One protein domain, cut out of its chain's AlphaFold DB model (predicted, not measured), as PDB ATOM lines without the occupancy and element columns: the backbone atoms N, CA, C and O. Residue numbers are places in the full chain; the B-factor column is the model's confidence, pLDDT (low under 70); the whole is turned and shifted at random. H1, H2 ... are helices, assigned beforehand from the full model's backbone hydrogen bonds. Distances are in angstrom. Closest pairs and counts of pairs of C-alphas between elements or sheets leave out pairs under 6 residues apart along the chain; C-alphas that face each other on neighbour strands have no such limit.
ATOM      1  N   LYS A   4     133.346 165.025 265.288       86.81
ATOM      2  CA  LYS A   4     133.474 163.717 264.619       86.81
ATOM      3  C   LYS A   4     134.818 163.559 263.893       86.81
ATOM      4  O   LYS A   4     135.440 162.510 263.993       86.81
ATOM      5  N   SER A   5     135.281 164.601 263.198       86.88
ATOM      6  CA  SER A   5     136.606 164.628 262.560       86.88
ATOM      7  C   SER A   5     137.728 164.608 263.601       86.88
ATOM      8  O   SER A   5     138.685 163.861 263.435       86.88
ATOM      9  N   LEU A   6     137.577 165.348 264.706       91.75
ATOM     10  CA  LEU A   6     138.540 165.321 265.810       91.75
ATOM     11  C   LEU A   6     138.661 163.920 266.431       91.75
ATOM     12  O   LEU A   6     139.772 163.440 266.627       91.75
ATOM     13  N   LEU A   7     137.534 163.241 266.679       92.38
ATOM     14  CA  LEU A   7     137.525 161.872 267.209       92.38
ATOM     15  C   LEU A   7     138.224 160.874 266.277       92.38
ATOM     16  O   LEU A   7     138.967 160.027 266.757       92.38
ATOM     17  N   LEU A   8     138.033 160.992 264.958       90.06
ATOM     18  CA  LEU A   8     138.718 160.144 263.974       90.06
ATOM     19  C   LEU A   8     140.237 160.339 263.992       90.06
ATOM     20  O   LEU A   8     140.974 159.359 263.952       90.06
ATOM     21  N   VAL A   9     140.700 161.589 264.087       92.19
ATOM     22  CA  VAL A   9     142.136 161.897 264.173       92.19
ATOM     23  C   VAL A   9     142.738 161.335 265.459       92.19
ATOM     24  O   VAL A   9     143.790 160.706 265.409       92.19
ATOM     25  N   LEU A  10     142.065 161.515 266.599       94.56
ATOM     26  CA  LEU A  10     142.540 161.001 267.888       94.56
ATOM     27  C   LEU A  10     142.567 159.469 267.924       94.56
ATOM     28  O   LEU A  10     143.552 158.890 268.374       94.56
ATOM     29  N   ALA A  11     141.522 158.814 267.415       92.69
ATOM     30  CA  ALA A  11     141.481 157.359 267.308       92.69
ATOM     31  C   ALA A  11     142.579 156.832 266.371       92.69
ATOM     32  O   ALA A  11     143.261 155.868 266.706       92.69
ATOM     33  N   GLY A  12     142.792 157.493 265.228       93.12
ATOM     34  CA  GLY A  12     143.861 157.149 264.293       93.12
ATOM     35  C   GLY A  12     145.251 157.267 264.916       93.12
ATOM     36  O   GLY A  12     146.037 156.328 264.818       93.12
ATOM     37  N   LEU A  13     145.525 158.366 265.624       95.88
ATOM     38  CA  LEU A  13     146.783 158.571 266.344       95.88
ATOM     39  C   LEU A  13     147.010 157.509 267.420       95.88
ATOM     40  O   LEU A  13     148.103 156.958 267.500       95.88
ATOM     41  N   LEU A  14     145.985 157.191 268.215       95.88
ATOM     42  CA  LEU A  14     146.076 156.163 269.251       95.88
ATOM     43  C   LEU A  14     146.461 154.803 268.648       95.88
ATOM     44  O   LEU A  14     147.417 154.174 269.092       95.88
ATOM     45  N   VAL A  15     145.750 154.377 267.601       94.56
ATOM     46  CA  VAL A  15     146.008 153.105 266.911       94.56
ATOM     47  C   VAL A  15     147.397 153.097 266.266       94.56
ATOM     48  O   VAL A  15     148.114 152.103 266.369       94.56
ATOM     49  N   PHE A  16     147.807 154.211 265.654       93.44
ATOM     50  CA  PHE A  16     149.124 154.353 265.037       93.44
ATOM     51  C   PHE A  16     150.254 154.232 266.063       93.44
ATOM     52  O   PHE A  16     151.223 153.516 265.829       93.44
ATOM     53  N   VAL A  17     150.118 154.888 267.219       94.31
ATOM     54  CA  VAL A  17     151.106 154.819 268.305       94.31
ATOM     55  C   VAL A  17     151.210 153.399 268.858       94.31
ATOM     56  O   VAL A  17     152.321 152.918 269.053       94.31
ATOM     57  N   ILE A  18     150.087 152.701 269.050       91.50
ATOM     58  CA  ILE A  18     150.086 151.303 269.510       91.50
ATOM     59  C   ILE A  18     150.766 150.392 268.478       91.50
ATOM     60  O   ILE A  18     151.623 149.590 268.842       91.50
ATOM     61  N   GLY A  19     150.433 150.534 267.191       87.56
ATOM     62  CA  GLY A  19     151.070 149.765 266.118       87.56
ATOM     63  C   GLY A  19     152.574 150.031 266.019       87.56
ATOM     64  O   GLY A  19     153.360 149.096 265.878       87.56
ATOM     65  N   GLY A  20     152.983 151.294 266.160       87.94
ATOM     66  CA  GLY A  20     154.389 151.685 266.209       87.94
ATOM     67  C   GLY A  20     155.102 151.073 267.407       87.94
ATOM     68  O   GLY A  20     156.144 150.451 267.239       87.94
ATOM     69  N   TRP A  21     154.512 151.167 268.598       87.25
ATOM     70  CA  TRP A  21     155.070 150.552 269.799       87.25
ATOM     71  C   TRP A  21     155.297 149.056 269.597       87.25
ATOM     72  O   TRP A  21     156.412 148.593 269.785       87.25
ATOM     73  N   LEU A  22     154.287 148.322 269.121       84.81
ATOM     74  CA  LEU A  22     154.403 146.887 268.850       84.81
ATOM     75  C   LEU A  22     155.491 146.566 267.819       84.81
ATOM     76  O   LEU A  22     156.199 145.573 267.967       84.81
ATOM     77  N   LYS A  23     155.659 147.410 266.792       82.94
ATOM     78  CA  LYS A  23     156.704 147.228 265.777       82.94
ATOM     79  C   LYS A  23     158.115 147.407 266.343       82.94
ATOM     80  O   LYS A  23     159.030 146.731 265.882       82.94
ATOM     81  N   PHE A  24     158.292 148.323 267.295       81.38
ATOM     82  CA  PHE A  24     159.604 148.699 267.831       81.38
ATOM     83  C   PHE A  24     159.924 148.089 269.205       81.38
ATOM     84  O   PHE A  24     161.069 148.169 269.638       81.38
ATOM     85  N   SER A  25     158.957 147.467 269.888       77.19
ATOM     86  CA  SER A  25     159.154 146.821 271.194       77.19
ATOM     87  C   SER A  25     159.583 145.352 271.111       77.19
ATOM     88  O   SER A  25     159.879 144.756 272.142       77.19
ATOM     89  N   GLY A  26     159.579 144.746 269.920       64.81
ATOM     90  CA  GLY A  26     160.079 143.386 269.714       64.81
ATOM     91  C   GLY A  26     161.608 143.367 269.679       64.81
ATOM     92  O   GLY A  26     162.204 143.962 268.783       64.81
ATOM     93  N   GLY A  27     162.235 142.706 270.655       63.44
ATOM     94  CA  GLY A  27     163.668 142.400 270.630       63.44
ATOM     95  C   GLY A  27     164.024 141.364 269.551       63.44
ATOM     96  O   GLY A  27     163.128 140.858 268.868       63.44
ATOM     97  N   PRO A  28     165.320 141.047 269.362       61.66
ATOM     98  CA  PRO A  28     165.724 139.952 268.484       61.66
ATOM     99  C   PRO A  28     165.023 138.657 268.907       61.66
ATOM    100  O   PRO A  28     164.820 138.422 270.094       61.66
ATOM    101  N   ALA A  29     164.629 137.835 267.935       65.88
ATOM    102  CA  ALA A  29     163.985 136.563 268.232       65.88
ATOM    103  C   ALA A  29     164.937 135.652 269.023       65.88
ATOM    104  O   ALA A  29     166.110 135.508 268.657       65.88
ATOM    105  N   ASP A  30     164.412 135.027 270.074       72.50
ATOM    106  CA  ASP A  30     165.139 134.028 270.850       72.50
ATOM    107  C   ASP A  30     165.372 132.759 270.015       72.50
ATOM    108  O   ASP A  30     164.522 132.336 269.224       72.50
ATOM    109  N   ALA A  31     166.551 132.162 270.169       72.38
ATOM    110  CA  ALA A  31     166.910 130.895 269.548       72.38
ATOM    111  C   ALA A  31     166.172 129.723 270.217       72.38
ATOM    112  O   ALA A  31     165.955 129.712 271.428       72.38
ATOM    113  N   ASP A  32     165.853 128.681 269.444       72.94
ATOM    114  CA  ASP A  32     165.341 127.429 270.009       72.94
ATOM    115  C   ASP A  32     166.384 126.783 270.940       72.94
ATOM    116  O   ASP A  32     167.579 126.766 270.625       72.94
ATOM    117  N   ILE A  33     165.933 126.200 272.057       74.44
ATOM    118  CA  ILE A  33     166.788 125.578 273.084       74.44
ATOM    119  C   ILE A  33     167.788 124.583 272.465       74.44
ATOM    120  O   ILE A  33     168.965 124.577 272.834       74.44
ATOM    121  N   ALA A  34     167.369 123.791 271.471       73.25
ATOM    122  CA  ALA A  34     168.236 122.805 270.825       73.25
ATOM    123  C   ALA A  34     169.350 123.440 269.965       73.25
ATOM    124  O   ALA A  34     170.374 122.807 269.694       73.25
ATOM    125  N   VAL A  35     169.157 124.680 269.508       78.25
ATOM    126  CA  VAL A  35     170.154 125.468 268.767       78.25
ATOM    127  C   VAL A  35     171.088 126.190 269.742       78.25
ATOM    128  O   VAL A  35     172.300 126.197 269.516       78.25
ATOM    129  N   VAL A  36     170.560 126.708 270.859       84.50
ATOM    130  CA  VAL A  36     171.349 127.340 271.934       84.50
ATOM    131  C   VAL A  36     172.395 126.371 272.483       84.50
ATOM    132  O   VAL A  36     173.571 126.723 272.573       84.50
ATOM    133  N   GLU A  37     172.001 125.135 272.806       83.69
ATOM    134  CA  GLU A  37     172.920 124.126 273.350       83.69
ATOM    135  C   GLU A  37     174.059 123.797 272.379       83.69
ATOM    136  O   GLU A  37     175.223 123.732 272.776       83.69
ATOM    137  N   LYS A  38     173.746 123.654 271.085       82.44
ATOM    138  CA  LYS A  38     174.756 123.415 270.042       82.44
ATOM    139  C   LYS A  38     175.687 124.608 269.863       82.44
ATOM    140  O   LYS A  38     176.890 124.413 269.697       82.44
ATOM    141  N   CYS A  39     175.152 125.827 269.912       85.19
ATOM    142  CA  CYS A  39     175.945 127.048 269.816       85.19
ATOM    143  C   CYS A  39     176.902 127.173 271.000       85.19
ATOM    144  O   CYS A  39     178.094 127.396 270.790       85.19
ATOM    145  N   ARG A  40     176.415 126.947 272.229       86.94
ATOM    146  CA  ARG A  40     177.257 126.946 273.431       86.94
ATOM    147  C   ARG A  40     178.339 125.875 273.325       86.94
ATOM    148  O   ARG A  40     179.505 126.209 273.447       86.94
ATOM    149  N   ALA A  41     177.999 124.642 272.955       86.44
ATOM    150  CA  ALA A  41     178.986 123.578 272.755       86.44
ATOM    151  C   ALA A  41     180.072 123.924 271.710       86.44
ATOM    152  O   ALA A  41     181.228 123.536 271.884       86.44
ATOM    153  N   GLU A  42     179.746 124.653 270.638       84.75
ATOM    154  CA  GLU A  42     180.758 125.140 269.688       84.75
ATOM    155  C   GLU A  42     181.586 126.310 270.223       84.75
ATOM    156  O   GLU A  42     182.793 126.381 269.986       84.75
ATOM    157  N   MET A  43     180.974 127.209 270.985       85.94
ATOM    158  CA  MET A  43     181.675 128.310 271.644       85.94
ATOM    159  C   MET A  43     182.649 127.812 272.717       85.94
ATOM    160  O   MET A  43     183.759 128.331 272.835       85.94
ATOM    161  N   ASP A  44     182.291 126.739 273.419       87.38
ATOM    162  CA  ASP A  44     183.133 126.050 274.396       87.38
ATOM    163  C   ASP A  44     184.406 125.511 273.749       87.38
ATOM    164  O   ASP A  44     185.507 125.735 274.251       87.38
ATOM    165  N   LYS A  45     184.277 124.860 272.584       86.44
ATOM    166  CA  LYS A  45     185.427 124.351 271.819       86.44
ATOM    167  C   LYS A  45     186.368 125.464 271.363       86.44
ATOM    168  O   LYS A  45     187.560 125.225 271.188       86.44
ATOM    169  N   ARG A  46     185.840 126.672 271.163       84.88
ATOM    170  CA  ARG A  46     186.595 127.864 270.750       84.88
ATOM    171  C   ARG A  46     187.166 128.649 271.934       84.88
ATOM    172  O   ARG A  46     187.806 129.668 271.699       84.88
ATOM    173  N   ASN A  47     186.966 128.176 273.168       85.56
ATOM    174  CA  ASN A  47     187.309 128.888 274.403       85.56
ATOM    175  C   ASN A  47     186.727 130.315 274.441       85.56
ATOM    176  O   ASN A  47     187.398 131.248 274.871       85.56
ATOM    177  N   ALA A  48     185.497 130.493 273.950       84.00
ATOM    178  CA  ALA A  48     184.845 131.795 273.943       84.00
ATOM    179  C   ALA A  48     184.436 132.236 275.361       84.00
ATOM    180  O   ALA A  48     184.030 131.423 276.198       84.00
ATOM    181  N   ASP A  49     184.505 133.542 275.614       85.69
ATOM    182  CA  ASP A  49     184.134 134.137 276.895       85.69
ATOM    183  C   ASP A  49     182.640 133.969 277.215       85.69
ATOM    184  O   ASP A  49     181.797 133.813 276.327       85.69
ATOM    185  N   ALA A  50     182.286 134.063 278.501       84.00
ATOM    186  CA  ALA A  50     180.904 133.917 278.972       84.00
ATOM    187  C   ALA A  50     179.929 134.877 278.261       84.00
ATOM    188  O   ALA A  50     178.875 134.450 277.800       84.00
ATOM    189  N   ALA A  51     180.334 136.134 278.047       83.50
ATOM    190  CA  ALA A  51     179.527 137.121 277.325       83.50
ATOM    191  C   ALA A  51     179.231 136.716 275.866       83.50
ATOM    192  O   ALA A  51     178.212 137.105 275.300       83.50
ATOM    193  N   MET A  52     180.113 135.929 275.245       79.62
ATOM    194  CA  MET A  52     179.934 135.447 273.877       79.62
ATOM    195  C   MET A  52     179.087 134.168 273.819       79.62
ATOM    196  O   MET A  52     178.425 133.918 272.814       79.62
ATOM    197  N   ARG A  53     179.045 133.391 274.906       82.19
ATOM    198  CA  ARG A  53     178.121 132.256 275.078       82.19
ATOM    199  C   ARG A  53     176.685 132.711 275.329       82.19
ATOM    200  O   ARG A  53     175.763 132.044 274.866       82.19
ATOM    201  N   ASP A  54     176.488 133.841 276.006       85.44
ATOM    202  CA  ASP A  54     175.153 134.418 276.227       85.44
ATOM    203  C   ASP A  54     174.505 134.849 274.907       85.44
ATOM    204  O   ASP A  54     173.305 134.688 274.706       85.44
ATOM    205  N   LYS A  55     175.317 135.270 273.930       83.50
ATOM    206  CA  LYS A  55     174.844 135.588 272.578       83.50
ATOM    207  C   LYS A  55     174.228 134.400 271.839       83.50
ATOM    208  O   LYS A  55     173.472 134.621 270.901       83.50
ATOM    209  N   CYS A  56     174.475 133.158 272.264       83.62
ATOM    210  CA  CYS A  56     173.798 131.987 271.704       83.62
ATOM    211  C   CYS A  56     172.283 131.965 271.964       83.62
ATOM    212  O   CYS A  56     171.608 131.158 271.337       83.62
ATOM    213  N   GLU A  57     171.748 132.808 272.854       82.62
ATOM    214  CA  GLU A  57     170.297 132.962 273.042       82.62
ATOM    215  C   GLU A  57     169.646 133.785 271.918       82.62
ATOM    216  O   GLU A  57     168.465 133.608 271.639       82.62
ATOM    217  N   GLU A  58     170.407 134.605 271.184       81.06
ATOM    218  CA  GLU A  58     169.904 135.314 270.003       81.06
ATOM    219  C   GLU A  58     169.864 134.365 268.790       81.06
ATOM    220  O   GLU A  58     170.907 133.870 268.348       81.06
ATOM    221  N   ALA A  59     168.688 134.161 268.178       74.88
ATOM    222  CA  ALA A  59     168.509 133.245 267.042       74.88
ATOM    223  C   ALA A  59     169.487 133.522 265.893       74.88
ATOM    224  O   ALA A  59     170.095 132.601 265.347       74.88
ATOM    225  N   ALA A  60     169.687 134.796 265.549       74.44
ATOM    226  CA  ALA A  60     170.587 135.192 264.469       74.44
ATOM    227  C   ALA A  60     172.042 134.773 264.737       74.44
ATOM    228  O   ALA A  60     172.720 134.265 263.842       74.44
ATOM    229  N   PHE A  61     172.514 134.954 265.970       78.12
ATOM    230  CA  PHE A  61     173.876 134.605 266.355       78.12
ATOM    231  C   PHE A  61     174.047 133.091 266.478       78.12
ATOM    232  O   PHE A  61     174.984 132.532 265.909       78.12
ATOM    233  N   ALA A  62     173.107 132.415 267.144       79.00
ATOM    234  CA  ALA A  62     173.130 130.968 267.305       79.00
ATOM    235  C   ALA A  62     173.193 130.260 265.947       79.00
ATOM    236  O   ALA A  62     174.072 129.431 265.710       79.00
ATOM    237  N   HIS A  63     172.342 130.670 265.003       75.81
ATOM    238  CA  HIS A  63     172.360 130.128 263.651       75.81
ATOM    239  C   HIS A  63     173.623 130.494 262.871       75.81
ATOM    240  O   HIS A  63     174.137 129.632 262.169       75.81
ATOM    241  N   ALA A  64     174.181 131.698 263.011       76.75
ATOM    242  CA  ALA A  64     175.441 132.045 262.344       76.75
ATOM    243  C   ALA A  64     176.622 131.164 262.797       76.75
ATOM    244  O   ALA A  64     177.540 130.904 262.023       76.75
ATOM    245  N   VAL A  65     176.592 130.692 264.044       78.69
ATOM    246  CA  VAL A  65     177.647 129.859 264.634       78.69
ATOM    247  C   VAL A  65     177.434 128.375 264.332       78.69
ATOM    248  O   VAL A  65     178.408 127.660 264.098       78.69
ATOM    249  N   THR A  66     176.182 127.902 264.329       75.44
ATOM    250  CA  THR A  66     175.861 126.469 264.204       75.44
ATOM    251  C   THR A  66     175.388 126.031 262.822       75.44
ATOM    252  O   THR A  66     175.335 124.829 262.564       75.44
ATOM    253  N   ALA A  67     174.966 126.947 261.945       66.75
ATOM    254  CA  ALA A  67     174.452 126.571 260.632       66.75
ATOM    255  C   ALA A  67     175.601 126.179 259.696       66.75
ATOM    256  O   ALA A  67     176.236 127.019 259.066       66.75
ATOM    257  N   THR A  68     175.832 124.877 259.570       63.69
ATOM    258  CA  THR A  68     176.663 124.280 258.514       63.69
ATOM    259  C   THR A  68     175.865 123.921 257.257       63.69
ATOM    260  O   THR A  68     176.465 123.569 256.247       63.69
ATOM    261  N   ASP A  69     174.529 124.025 257.292       54.97
ATOM    262  CA  ASP A  69     173.638 123.533 256.235       54.97
ATOM    263  C   ASP A  69     172.464 124.481 255.944       54.97
ATOM    264  O   ASP A  69     171.788 124.962 256.863       54.97
ATOM    265  N   ALA A  70     172.161 124.695 254.660       55.19
ATOM    266  CA  ALA A  70     171.141 125.640 254.189       55.19
ATOM    267  C   ALA A  70     169.725 125.332 254.718       55.19
ATOM    268  O   ALA A  70     168.927 126.241 254.942       55.19
ATOM    269  N   ALA A  71     169.419 124.059 254.993       54.59
ATOM    270  CA  ALA A  71     168.139 123.638 255.565       54.59
ATOM    271  C   ALA A  71     167.940 124.112 257.019       54.59
ATOM    272  O   ALA A  71     166.811 124.355 257.447       54.59
ATOM    273  N   SER A  72     169.029 124.264 257.782       56.16
ATOM    274  CA  SER A  72     168.975 124.770 259.159       56.16
ATOM    275  C   SER A  72     168.754 126.286 259.197       56.16
ATOM    276  O   SER A  72     167.938 126.760 259.986       56.16
ATOM    277  N   ALA A  73     169.379 127.023 258.274       58.69
ATOM    278  CA  ALA A  73     169.113 128.442 258.051       58.69
ATOM    279  C   ALA A  73     167.670 128.679 257.573       58.69
ATOM    280  O   ALA A  73     167.007 129.592 258.052       58.69
ATOM    281  N   ALA A  74     167.141 127.823 256.693       56.38
ATOM    282  CA  ALA A  74     165.756 127.924 256.236       56.38
ATOM    283  C   ALA A  74     164.747 127.782 257.390       56.38
ATOM    284  O   ALA A  74     163.815 128.573 257.472       56.38
ATOM    285  N   ARG A  75     164.954 126.842 258.327       58.56
ATOM    286  CA  ARG A  75     164.085 126.703 259.513       58.56
ATOM    287  C   ARG A  75     164.202 127.878 260.480       58.56
ATOM    288  O   ARG A  75     163.180 128.295 261.007       58.56
ATOM    289  N   ALA A  76     165.400 128.430 260.665       59.44
ATOM    290  CA  ALA A  76     165.607 129.658 261.438       59.44
ATOM    291  C   ALA A  76     164.792 130.825 260.875       59.44
ATOM    292  O   ALA A  76     164.102 131.528 261.606       59.44
ATOM    293  N   ILE A  77     164.841 130.991 259.549       54.25
ATOM    294  CA  ILE A  77     164.107 132.026 258.820       54.25
ATOM    295  C   ILE A  77     162.597 131.756 258.883       54.25
ATOM    296  O   ILE A  77     161.820 132.685 259.064       54.25
ATOM    297  N   SER A  78     162.155 130.499 258.770       54.78
ATOM    298  CA  SER A  78     160.737 130.131 258.873       54.78
ATOM    299  C   SER A  78     160.168 130.307 260.285       54.78
ATOM    300  O   SER A  78     159.051 130.791 260.411       54.78
ATOM    301  N   ALA A  79     160.921 129.976 261.337       51.69
ATOM    302  CA  ALA A  79     160.496 130.157 262.727       51.69
ATOM    303  C   ALA A  79     160.534 131.634 263.157       51.69
ATOM    304  O   ALA A  79     159.615 132.106 263.827       51.69
ATOM    305  N   ALA A  80     161.539 132.393 262.702       53.53
ATOM    306  CA  ALA A  80     161.538 133.850 262.816       53.53
ATOM    307  C   ALA A  80     160.325 134.456 262.088       53.53
ATOM    308  O   ALA A  80     159.666 135.336 262.633       53.53
ATOM    309  N   ASN A  81     159.960 133.914 260.919       50.50
ATOM    310  CA  ASN A  81     158.768 134.330 260.187       50.50
ATOM    311  C   ASN A  81     157.456 133.959 260.894       50.50
ATOM    312  O   ASN A  81     156.542 134.764 260.849       50.50
ATOM    313  N   GLU A  82     157.301 132.810 261.557       51.47
ATOM    314  CA  GLU A  82     156.034 132.486 262.245       51.47
ATOM    315  C   GLU A  82     155.748 133.417 263.432       51.47
ATOM    316  O   GLU A  82     154.608 133.856 263.610       51.47
ATOM    317  N   ASN A  83     156.780 133.802 264.188       51.69
ATOM    318  CA  ASN A  83     156.640 134.789 265.261       51.69
ATOM    319  C   ASN A  83     156.551 136.233 264.707       51.69
ATOM    320  O   ASN A  83     155.839 137.076 265.262       51.69
ATOM    321  N   GLU A  84     157.185 136.523 263.559       52.97
ATOM    322  CA  GLU A  84     156.979 137.775 262.817       52.97
ATOM    323  C   GLU A  84     155.569 137.881 262.217       52.97
ATOM    324  O   GLU A  84     154.979 138.952 262.267       52.97
ATOM    325  N   ILE A  85     154.965 136.827 261.673       54.22
ATOM    326  CA  ILE A  85     153.692 136.932 260.938       54.22
ATOM    327  C   ILE A  85     152.556 137.408 261.857       54.22
ATOM    328  O   ILE A  85     151.739 138.233 261.443       54.22
ATOM    329  N   GLY A  86     152.534 136.967 263.118       57.56
ATOM    330  CA  GLY A  86     151.548 137.423 264.102       57.56
ATOM    331  C   GLY A  86     151.796 138.857 264.583       57.56
ATOM    332  O   GLY A  86     150.920 139.718 264.470       57.56
ATOM    333  N   GLY A  87     152.997 139.132 265.103       64.56
ATOM    334  CA  GLY A  87     153.333 140.422 265.714       64.56
ATOM    335  C   GLY A  87     153.613 141.533 264.699       64.56
ATOM    336  O   GLY A  87     153.073 142.634 264.811       64.56
ATOM    337  N   ASN A  88     154.406 141.241 263.668       72.50
ATOM    338  CA  ASN A  88     154.734 142.175 262.589       72.50
ATOM    339  C   ASN A  88     153.506 142.432 261.699       72.50
ATOM    340  O   ASN A  88     153.256 143.574 261.318       72.50
ATOM    341  N   GLY A  89     152.692 141.402 261.425       78.94
ATOM    342  CA  GLY A  89     151.442 141.539 260.672       78.94
ATOM    343  C   GLY A  89     150.419 142.431 261.380       78.94
ATOM    344  O   GLY A  89     149.895 143.373 260.778       78.94
ATOM    345  N   LEU A  90     150.185 142.201 262.679       82.50
ATOM    346  CA  LEU A  90     149.311 143.050 263.494       82.50
ATOM    347  C   LEU A  90     149.851 144.483 263.606       82.50
ATOM    348  O   LEU A  90     149.091 145.437 263.445       82.50
ATOM    349  N   ALA A  91     151.155 144.656 263.836       85.81
ATOM    350  CA  ALA A  91     151.771 145.976 263.936       85.81
ATOM    351  C   ALA A  91     151.650 146.770 262.623       85.81
ATOM    352  O   ALA A  91     151.236 147.929 262.645       85.81
ATOM    353  N   MET A  92     151.930 146.144 261.475       87.19
ATOM    354  CA  MET A  92     151.768 146.760 260.152       87.19
ATOM    355  C   MET A  92     150.308 147.103 259.852       87.19
ATOM    356  O   MET A  92     150.025 148.181 259.326       87.19
ATOM    357  N   PHE A  93     149.370 146.229 260.227       90.19
ATOM    358  CA  PHE A  93     147.941 146.503 260.098       90.19
ATOM    359  C   PHE A  93     147.521 147.722 260.929       90.19
ATOM    360  O   PHE A  93     146.876 148.628 260.401       90.19
ATOM    361  N   LEU A  94     147.913 147.781 262.205       91.50
ATOM    362  CA  LEU A  94     147.588 148.899 263.096       91.50
ATOM    363  C   LEU A  94     148.246 150.203 262.630       91.50
ATOM    364  O   LEU A  94     147.594 151.245 262.620       91.50
ATOM    365  N   LEU A  95     149.497 150.159 262.169       92.12
ATOM    366  CA  LEU A  95     150.166 151.312 261.563       92.12
ATOM    367  C   LEU A  95     149.415 151.811 260.321       92.12
ATOM    368  O   LEU A  95     149.132 153.005 260.207       92.12
ATOM    369  N   GLY A  96     149.031 150.910 259.414       93.06
ATOM    370  CA  GLY A  96     148.266 151.257 258.216       93.06
ATOM    371  C   GLY A  96     146.888 151.840 258.540       93.06
ATOM    372  O   GLY A  96     146.520 152.902 258.032       93.06
ATOM    373  N   LEU A  97     146.139 151.186 259.432       94.25
ATOM    374  CA  LEU A  97     144.812 151.626 259.865       94.25
ATOM    375  C   LEU A  97     144.874 152.978 260.589       94.25
ATOM    376  O   LEU A  97     144.088 153.878 260.289       94.25
ATOM    377  N   GLY A  98     145.822 153.142 261.511       93.31
ATOM    378  CA  GLY A  98     146.030 154.384 262.248       93.31
ATOM    379  C   GLY A  98     146.375 155.551 261.323       93.31
ATOM    380  O   GLY A  98     145.785 156.630 261.438       93.31
ATOM    381  N   ALA A  99     147.246 155.325 260.335       93.88
ATOM    382  CA  ALA A  99     147.575 156.323 259.321       93.88
ATOM    383  C   ALA A  99     146.345 156.705 258.478       93.88
ATOM    384  O   ALA A  99     146.047 157.892 258.322       93.88
ATOM    385  N   ALA A 100     145.581 155.717 257.997       94.31
ATOM    386  CA  ALA A 100     144.382 155.946 257.192       94.31
ATOM    387  C   ALA A 100     143.308 156.744 257.951       94.31
ATOM    388  O   ALA A 100     142.748 157.702 257.412       94.31
ATOM    389  N   LEU A 101     143.051 156.400 259.217       92.19
ATOM    390  CA  LEU A 101     142.100 157.111 260.076       92.19
ATOM    391  C   LEU A 101     142.546 158.549 260.360       92.19
ATOM    392  O   LEU A 101     141.730 159.470 260.290       92.19
ATOM    393  N   THR A 102     143.838 158.757 260.622       92.94
ATOM    394  CA  THR A 102     144.401 160.086 260.894       92.94
ATOM    395  C   THR A 102     144.280 160.990 259.668       92.94
ATOM    396  O   THR A 102     143.719 162.086 259.751       92.94
ATOM    397  N   VAL A 103     144.724 160.514 258.499       93.50
ATOM    398  CA  VAL A 103     144.641 161.260 257.233       93.50
ATOM    399  C   VAL A 103     143.182 161.508 256.841       93.50
ATOM    400  O   VAL A 103     142.807 162.641 256.528       93.50
ATOM    401  N   GLY A 104     142.328 160.485 256.918       91.00
ATOM    402  CA  GLY A 104     140.899 160.602 256.628       91.00
ATOM    403  C   GLY A 104     140.196 161.607 257.544       91.00
ATOM    404  O   GLY A 104     139.430 162.451 257.072       91.00
ATOM    405  N   GLY A 105     140.508 161.581 258.841       89.56
ATOM    406  CA  GLY A 105     140.000 162.527 259.830       89.56
ATOM    407  C   GLY A 105     140.357 163.975 259.495       89.56
ATOM    408  O   GLY A 105     139.474 164.839 259.524       89.56
ATOM    409  N   VAL A 106     141.607 164.239 259.097       90.88
ATOM    410  CA  VAL A 106     142.072 165.571 258.670       90.88
ATOM    411  C   VAL A 106     141.365 166.029 257.391       90.88
ATOM    412  O   VAL A 106     140.857 167.150 257.341       90.88
ATOM    413  N   LEU A 107     141.278 165.175 256.366       92.00
ATOM    414  CA  LEU A 107     140.639 165.520 255.089       92.00
ATOM    415  C   LEU A 107     139.145 165.832 255.252       92.00
ATOM    416  O   LEU A 107     138.654 166.832 254.726       92.00
ATOM    417  N   VAL A 108     138.422 165.020 256.028       89.38
ATOM    418  CA  VAL A 108     137.010 165.274 256.360       89.38
ATOM    419  C   VAL A 108     136.861 166.556 257.179       89.38
ATOM    420  O   VAL A 108     135.902 167.303 256.989       89.38
ATOM    421  N   GLY A 109     137.817 166.826 258.068       85.19
ATOM    422  CA  GLY A 109     137.875 168.038 258.876       85.19
ATOM    423  C   GLY A 109     138.077 169.313 258.065       85.19
ATOM    424  O   GLY A 109     137.490 170.332 258.417       85.19
ATOM    425  N   ARG A 110     138.859 169.244 256.980       85.75
ATOM    426  CA  ARG A 110     139.090 170.356 256.044       85.75
ATOM    427  C   ARG A 110     137.926 170.584 255.082       85.75
ATOM    428  O   ARG A 110     137.675 171.722 254.727       85.75
ATOM    429  N   ARG A 111     137.205 169.534 254.669       79.94
ATOM    430  CA  ARG A 111     136.024 169.672 253.787       79.94
ATOM    431  C   ARG A 111     134.772 170.199 254.494       79.94
ATOM    432  O   ARG A 111     133.834 170.608 253.825       79.94
ATOM    433  N   ARG A 112     134.715 170.092 255.824       67.25
ATOM    434  CA  ARG A 112     133.568 170.505 256.655       67.25
ATOM    435  C   ARG A 112     133.870 171.703 257.561       67.25
ATOM    436  O   ARG A 112     133.046 172.014 258.420       67.25
ATOM    437  N   GLY A 113     135.077 172.254 257.461       55.66
ATOM    438  CA  GLY A 113     135.522 173.437 258.193       55.66
ATOM    439  C   GLY A 113     135.342 174.694 257.368       55.66
ATOM    440  O   GLY A 113     135.223 174.559 256.131       55.66
TER     441      GLY A 113
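Overview. This is residues 4 to 113 of the 113 residues of an uncharacterized protein of Lysobacter capsici AZ78 (UniProt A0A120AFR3). A long rod: H1 runs side by side with the later part of the long, kinked H5, and short H2, H3 and H4 form a small head near H5's beginning. The printed part has 110 residues with five named helices, H1 to H5, and no named strand. It is all helix and extended, radius of gyration of the C-alphas 21.4 A, spanning 71 by 28 by 16 A.

Along the chain. H1, residues 4 to 24, begins at C-alpha 4 (133.474, 163.717, 264.619). H2 is residues 33 to 45, H3 50 to 57, H4 59 to 66. H5, residues 70 to 111, 56.3 A, ends at C-alpha 111 (136.024, 169.672, 253.787), with a kink of 44 degrees near residue 85.

Arrangement. H1 touches H5 at a shallow tilt of 18 degrees, opposite ways; the closest C-alphas, Gly 12 and Gly 98, are 4.1 A apart. H2 and H3 form a hairpin. H4 touches H5's residues 72 to 76 alone. In H3, 1 of 4 O i to N i+4 pairs and 3 of 5 O i to N i+3 pairs are within hydrogen-bond range.

Size, cuts and confidence. The printed part has no cut. Residues 67 to 87, among others, have pLDDT under 70.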